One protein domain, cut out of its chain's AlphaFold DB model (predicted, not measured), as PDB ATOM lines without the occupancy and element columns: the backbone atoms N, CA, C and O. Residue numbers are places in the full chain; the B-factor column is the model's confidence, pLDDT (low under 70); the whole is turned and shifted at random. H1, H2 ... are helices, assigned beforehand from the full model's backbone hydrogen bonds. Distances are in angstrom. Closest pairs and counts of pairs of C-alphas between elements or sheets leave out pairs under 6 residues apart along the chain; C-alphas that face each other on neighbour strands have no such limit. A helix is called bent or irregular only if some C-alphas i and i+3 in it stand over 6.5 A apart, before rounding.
ATOM      1  N   PRO A  12     -43.299 -16.712 -34.944       86.50
ATOM      2  CA  PRO A  12     -43.558 -16.666 -36.382       86.50
ATOM      3  C   PRO A  12     -42.356 -16.239 -37.232       86.50
ATOM      4  O   PRO A  12     -42.205 -16.752 -38.340       86.50
ATOM      5  N   GLU A  13     -41.486 -15.362 -36.721       90.06
ATOM      6  CA  GLU A  13     -40.278 -14.913 -37.432       90.06
ATOM      7  C   GLU A  13     -39.276 -16.057 -37.644       90.06
ATOM      8  O   GLU A  13     -38.545 -16.089 -38.635       90.06
ATOM      9  N   TYR A  14     -39.287 -17.050 -36.755       82.88
ATOM     10  CA  TYR A  14     -38.388 -18.200 -36.802       82.88
ATOM     11  C   TYR A  14     -39.019 -19.427 -37.458       82.88
ATOM     12  O   TYR A  14     -38.302 -20.373 -37.781       82.88
ATOM     13  N   ALA A  15     -40.332 -19.438 -37.703       85.12
ATOM     14  CA  ALA A  15     -41.044 -20.618 -38.197       85.12
ATOM     15  C   ALA A  15     -40.462 -21.164 -39.515       85.12
ATOM     16  O   ALA A  15     -40.281 -22.373 -39.661       85.12
ATOM     17  N   ALA A  16     -40.113 -20.277 -40.451       84.25
ATOM     18  CA  ALA A  16     -39.513 -20.664 -41.726       84.25
ATOM     19  C   ALA A  16     -38.055 -21.137 -41.589       84.25
ATOM     20  O   ALA A  16     -37.612 -21.980 -42.368       84.25
ATOM     21  N   LEU A  17     -37.314 -20.606 -40.609       82.06
ATOM     22  CA  LEU A  17     -35.911 -20.952 -40.356       82.06
ATOM     23  C   LEU A  17     -35.782 -22.279 -39.609       82.06
ATOM     24  O   LEU A  17     -34.900 -23.072 -39.922       82.06
ATOM     25  N   VAL A  18     -36.692 -22.564 -38.673       81.00
ATOM     26  CA  VAL A  18     -36.743 -23.842 -37.948       81.00
ATOM     27  C   VAL A  18     -36.894 -25.016 -38.917       81.00
ATOM     28  O   VAL A  18     -36.246 -26.041 -38.736       81.00
ATOM     29  N   ALA A  19     -37.682 -24.853 -39.985       79.69
ATOM     30  CA  ALA A  19     -37.844 -25.878 -41.018       79.69
ATOM     31  C   ALA A  19     -36.570 -26.133 -41.851       79.69
ATOM     32  O   ALA A  19     -36.491 -27.143 -42.544       79.69
ATOM     33  N   GLN A  20     -35.595 -25.221 -41.801       79.44
ATOM     34  CA  GLN A  20     -34.331 -25.281 -42.543       79.44
ATOM     35  C   GLN A  20     -33.144 -25.668 -41.655       79.44
ATOM     36  O   GLN A  20     -32.014 -25.727 -42.143       79.44
ATOM     37  N   LEU A  21     -33.370 -25.899 -40.357       75.31
ATOM     38  CA  LEU A  21     -32.300 -26.307 -39.457       75.31
ATOM     39  C   LEU A  21     -31.686 -27.637 -39.918       75.31
ATOM     40  O   LEU A  21     -32.394 -28.476 -40.487       75.31
ATOM     41  N   PRO A  22     -30.380 -27.846 -39.665       71.62
ATOM     42  CA  PRO A  22     -29.742 -29.121 -39.946       71.62
ATOM     43  C   PRO A  22     -30.509 -30.281 -39.308       71.62
ATOM     44  O   PRO A  22     -31.111 -30.125 -38.243       71.62
ATOM     45  N   SER A  23     -30.463 -31.441 -39.965       71.88
ATOM     46  CA  SER A  23     -31.055 -32.678 -39.453       71.88
ATOM     47  C   SER A  23     -30.625 -32.938 -38.013       71.88
ATOM     48  O   SER A  23     -29.490 -32.623 -37.651       71.88
ATOM     49  N   GLU A  24     -31.517 -33.546 -37.227       71.50
ATOM     50  CA  GLU A  24     -31.226 -33.911 -35.841       71.50
ATOM     51  C   GLU A  24     -29.864 -34.607 -35.714       71.50
ATOM     52  O   GLU A  24     -29.475 -35.380 -36.603       71.50
ATOM     53  N   PRO A  25     -29.129 -34.333 -34.620       69.00
ATOM     54  CA  PRO A  25     -27.861 -34.992 -34.389       69.00
ATOM     55  C   PRO A  25     -28.065 -36.511 -34.383       69.00
ATOM     56  O   PRO A  25     -29.111 -36.992 -33.930       69.00
ATOM     57  N   PRO A  26     -27.074 -37.283 -34.859       69.56
ATOM     58  CA  PRO A  26     -27.151 -38.733 -34.807       69.56
ATOM     59  C   PRO A  26     -27.377 -39.186 -33.364       69.56
ATOM     60  O   PRO A  26     -26.873 -38.571 -32.422       69.56
ATOM     61  N   THR A  27     -28.115 -40.279 -33.182       76.12
ATOM     62  CA  THR A  27     -28.188 -40.944 -31.882       76.12
ATOM     63  C   THR A  27     -26.773 -41.318 -31.441       76.12
ATOM     64  O   THR A  27     -26.002 -41.896 -32.205       76.12
ATOM     65  N   TYR A  28     -26.414 -40.943 -30.216       73.12
ATOM     66  CA  TYR A  28     -25.079 -41.154 -29.662       73.12
ATOM     67  C   TYR A  28     -25.163 -41.940 -28.355       73.12
ATOM     68  O   TYR A  28     -26.146 -41.848 -27.616       73.12
ATOM     69  N   ASP A  29     -24.121 -42.720 -28.072       77.06
ATOM     70  CA  ASP A  29     -23.946 -43.318 -26.752       77.06
ATOM     71  C   ASP A  29     -23.569 -42.204 -25.767       77.06
ATOM     72  O   ASP A  29     -22.662 -41.414 -26.012       77.06
ATOM     73  N   VAL A  30     -24.237 -42.148 -24.617       74.12
ATOM     74  CA  VAL A  30     -23.903 -41.210 -23.534       74.12
ATOM     75  C   VAL A  30     -22.477 -41.396 -23.000       74.12
ATOM     76  O   VAL A  30     -21.970 -40.524 -22.300       74.12
ATOM     77  N   LYS A  31     -21.825 -42.523 -23.307       77.88
ATOM     78  CA  LYS A  31     -20.417 -42.786 -22.984       77.88
ATOM     79  C   LYS A  31     -19.443 -42.382 -24.092       77.88
ATOM     80  O   LYS A  31     -18.251 -42.289 -23.809       77.88
ATOM     81  N   ASP A  32     -19.925 -42.125 -25.308       79.12
ATOM     82  CA  ASP A  32     -19.107 -41.692 -26.440       79.12
ATOM     83  C   ASP A  32     -19.732 -40.496 -27.171       79.12
ATOM     84  O   ASP A  32     -20.610 -40.608 -28.026       79.12
ATOM     85  N   TYR A  33     -19.209 -39.317 -26.845       76.25
ATOM     86  CA  TYR A  33     -19.616 -38.053 -27.452       76.25
ATOM     87  C   TYR A  33     -18.841 -37.706 -28.731       76.25
ATOM     88  O   TYR A  33     -19.060 -36.627 -29.287       76.25
ATOM     89  N   GLY A  34     -17.928 -38.566 -29.198       80.31
ATOM     90  CA  GLY A  34     -17.139 -38.339 -30.413       80.31
ATOM     91  C   GLY A  34     -18.006 -37.998 -31.634       80.31
ATOM     92  O   GLY A  34     -17.828 -36.915 -32.199       80.31
ATOM     93  N   PRO A  35     -19.005 -38.830 -31.981       80.94
ATOM     94  CA  PRO A  35     -19.891 -38.577 -33.120       80.94
ATOM     95  C   PRO A  35     -20.706 -37.282 -32.990       80.94
ATOM     96  O   PRO A  35     -20.897 -36.554 -33.963       80.94
ATOM     97  N   LEU A  36     -21.155 -36.952 -31.773       78.00
ATOM     98  CA  LEU A  36     -21.900 -35.719 -31.513       78.00
ATOM     99  C   LEU A  36     -21.023 -34.476 -31.722       78.00
ATOM    100  O   LEU A  36     -21.469 -33.497 -32.318       78.00
ATOM    101  N   ARG A  37     -19.769 -34.516 -31.251       77.00
ATOM    102  CA  ARG A  37     -18.788 -33.436 -31.442       77.00
ATOM    103  C   ARG A  37     -18.452 -33.239 -32.911       77.00
ATOM    104  O   ARG A  37     -18.385 -32.102 -33.370       77.00
ATOM    105  N   GLU A  38     -18.253 -34.331 -33.641       80.00
ATOM    106  CA  GLU A  38     -17.970 -34.282 -35.072       80.00
ATOM    107  C   GLU A  38     -19.131 -33.653 -35.848       80.00
ATOM    108  O   GLU A  38     -18.920 -32.704 -36.602       80.00
ATOM    109  N   HIS A  39     -20.363 -34.103 -35.595       78.25
ATOM    110  CA  HIS A  39     -21.556 -33.523 -36.207       78.25
ATOM    111  C   HIS A  39     -21.700 -32.030 -35.870       78.25
ATOM    112  O   HIS A  39     -21.925 -31.200 -36.751       78.25
ATOM    113  N   PHE A  40     -21.499 -31.656 -34.603       77.12
ATOM    114  CA  PHE A  40     -21.561 -30.259 -34.181       77.12
ATOM    115  C   PHE A  40     -20.511 -29.389 -34.892       77.12
ATOM    116  O   PHE A  40     -20.833 -28.311 -35.391       77.12
ATOM    117  N   ASN A  41     -19.267 -29.859 -34.988       77.31
ATOM    118  CA  ASN A  41     -18.172 -29.107 -35.602       77.31
ATOM    119  C   ASN A  41     -18.310 -28.986 -37.121       77.31
ATOM    120  O   ASN A  41     -18.097 -27.906 -37.675       77.31
ATOM    121  N   ASN A  42     -18.677 -30.073 -37.792       77.69
ATOM    122  CA  ASN A  42     -18.701 -30.117 -39.249       77.69
ATOM    123  C   ASN A  42     -19.986 -29.515 -39.819       77.69
ATOM    124  O   ASN A  42     -19.943 -28.847 -40.848       77.69
ATOM    125  N   THR A  43     -21.122 -29.718 -39.151       79.75
ATOM    126  CA  THR A  43     -22.421 -29.254 -39.645       79.75
ATOM    127  C   THR A  43     -22.784 -27.903 -39.047       79.75
ATOM    128  O   THR A  43     -22.901 -26.916 -39.771       79.75
ATOM    129  N   PHE A  44     -22.932 -27.825 -37.723       75.88
ATOM    130  CA  PHE A  44     -23.446 -26.616 -37.082       75.88
ATOM    131  C   PHE A  44     -22.426 -25.472 -37.109       75.88
ATOM    132  O   PHE A  44     -22.725 -24.389 -37.608       75.88
ATOM    133  N   ILE A  45     -21.196 -25.704 -36.637       77.94
ATOM    134  CA  ILE A  45     -20.148 -24.671 -36.634       77.94
ATOM    135  C   ILE A  45     -19.732 -24.289 -38.059       77.94
ATOM    136  O   ILE A  45     -19.483 -23.110 -38.307       77.94
ATOM    137  N   GLY A  46     -19.692 -25.246 -38.991       73.75
ATOM    138  CA  GLY A  46     -19.466 -24.976 -40.415       73.75
ATOM    139  C   GLY A  46     -20.493 -23.989 -40.978       73.75
ATOM    140  O   GLY A  46     -20.122 -22.906 -41.425       73.75
ATOM    141  N   MET A  47     -21.784 -24.303 -40.827       76.50
ATOM    142  CA  MET A  47     -22.888 -23.439 -41.260       76.50
ATOM    143  C   MET A  47     -22.813 -22.034 -40.642       76.50
ATOM    144  O   MET A  47     -22.988 -21.037 -41.340       76.50
ATOM    145  N   ILE A  48     -22.546 -21.933 -39.335       77.12
ATOM    146  CA  ILE A  48     -22.406 -20.638 -38.653       77.12
ATOM    147  C   ILE A  48     -21.236 -19.846 -39.244       77.12
ATOM    148  O   ILE A  48     -21.406 -18.683 -39.606       77.12
ATOM    149  N   LYS A  49     -20.061 -20.465 -39.396       74.75
ATOM    150  CA  LYS A  49     -18.895 -19.792 -39.980       74.75
ATOM    151  C   LYS A  49     -19.201 -19.259 -41.372       74.75
ATOM    152  O   LYS A  49     -18.882 -18.105 -41.631       74.75
ATOM    153  N   ASP A  50     -19.842 -20.051 -42.222       78.31
ATOM    154  CA  ASP A  50     -20.164 -19.647 -43.590       78.31
ATOM    155  C   ASP A  50     -21.164 -18.481 -43.626       78.31
ATOM    156  O   ASP A  50     -20.942 -17.505 -44.343       78.31
ATOM    157  N   ASN A  51     -22.200 -18.517 -42.781       79.19
ATOM    158  CA  ASN A  51     -23.222 -17.466 -42.707       79.19
ATOM    159  C   ASN A  51     -22.693 -16.125 -42.168       79.19
ATOM    160  O   ASN A  51     -23.164 -15.061 -42.578       79.19
ATOM    161  N   PHE A  52     -21.724 -16.156 -41.250       76.88
ATOM    162  CA  PHE A  52     -21.162 -14.945 -40.641       76.88
ATOM    163  C   PHE A  52     -19.852 -14.482 -41.282       76.88
ATOM    164  O   PHE A  52     -19.406 -13.372 -40.996       76.88
ATOM    165  N   ARG A  53     -19.243 -15.272 -42.177       78.00
ATOM    166  CA  ARG A  53     -17.933 -14.962 -42.775       78.00
ATOM    167  C   ARG A  53     -17.887 -13.582 -43.425       78.00
ATOM    168  O   ARG A  53     -16.909 -12.864 -43.260       78.00
ATOM    169  N   SER A  54     -18.939 -13.218 -44.155       79.12
ATOM    170  CA  SER A  54     -19.046 -11.930 -44.853       79.12
ATOM    171  C   SER A  54     -19.279 -10.742 -43.918       79.12
ATOM    172  O   SER A  54     -19.086  -9.600 -44.327       79.12
ATOM    173  N   GLN A  55     -19.693 -11.003 -42.678       80.94
ATOM    174  CA  GLN A  55     -19.970  -9.992 -41.659       80.94
ATOM    175  C   GLN A  55     -18.753  -9.730 -40.765       80.94
ATOM    176  O   GLN A  55     -18.791  -8.829 -39.926       80.94
ATOM    177  N   LEU A  56     -17.678 -10.512 -40.918       80.94
ATOM    178  CA  LEU A  56     -16.461 -10.305 -40.151       80.94
ATOM    179  C   LEU A  56     -15.819  -8.962 -40.527       80.94
ATOM    180  O   LEU A  56     -15.712  -8.638 -41.715       80.94
ATOM    181  N   PRO A  57     -15.345  -8.186 -39.538       83.06
ATOM    182  CA  PRO A  57     -14.498  -7.034 -39.801       83.06
ATOM    183  C   PRO A  57     -13.265  -7.438 -40.614       83.06
ATOM    184  O   PRO A  57     -12.783  -8.568 -40.511       83.06
TER     185      PRO A  57
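What this domain is: This is residues 12 to 57 of the 134 residues of the protein "Predicted protein" of Postia placenta (strain ATCC 44394 / Madison 698-R) (UniProt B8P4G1). Picture a flat, open V: one arm is the long helix H2, the chain turns near residue 30, and the other arm is a long link ending in the small helix H1, well away from H2. The 46 printed residues hold two named helices, H1 then H2, and no named strand: all helix. The whole is loose, with a radius of gyration of the C-alphas of 13.6 A and spans of 38 by 30 by 11 A.

How they stand to each other: Begin with H2, residues 34 to 55, which has a kink of 31 degrees near residue 48. H1, residues 12 to 18, is apart from it. Within hydrogen-bond range are 14 of 18 O i to N i+4 pairs in H2 and 1 of 3 in H1, where 2 of 4 O i to N i+3 pairs are.

Where its parts are: Find C-alpha 34 at (-17.139, -38.339, -30.413); H2 runs 30.6 A to C-alpha 55 at (-19.970, -9.992, -41.659). It is irregular, C-alphas 51 and 54 being 7.3 A apart. H1 starts at C-alpha 12, (-43.558, -16.666, -36.382), and is irregular too, with C-alphas 13 and 16 7.2 A apart.

The domain as a whole: The farthest C-alphas, of Lys 31 and Pro 57, are 40.0 A apart. Residues 19 to 33 form a long link, and the printed part has no cut. Residues 25 to 26 have pLDDT under 70.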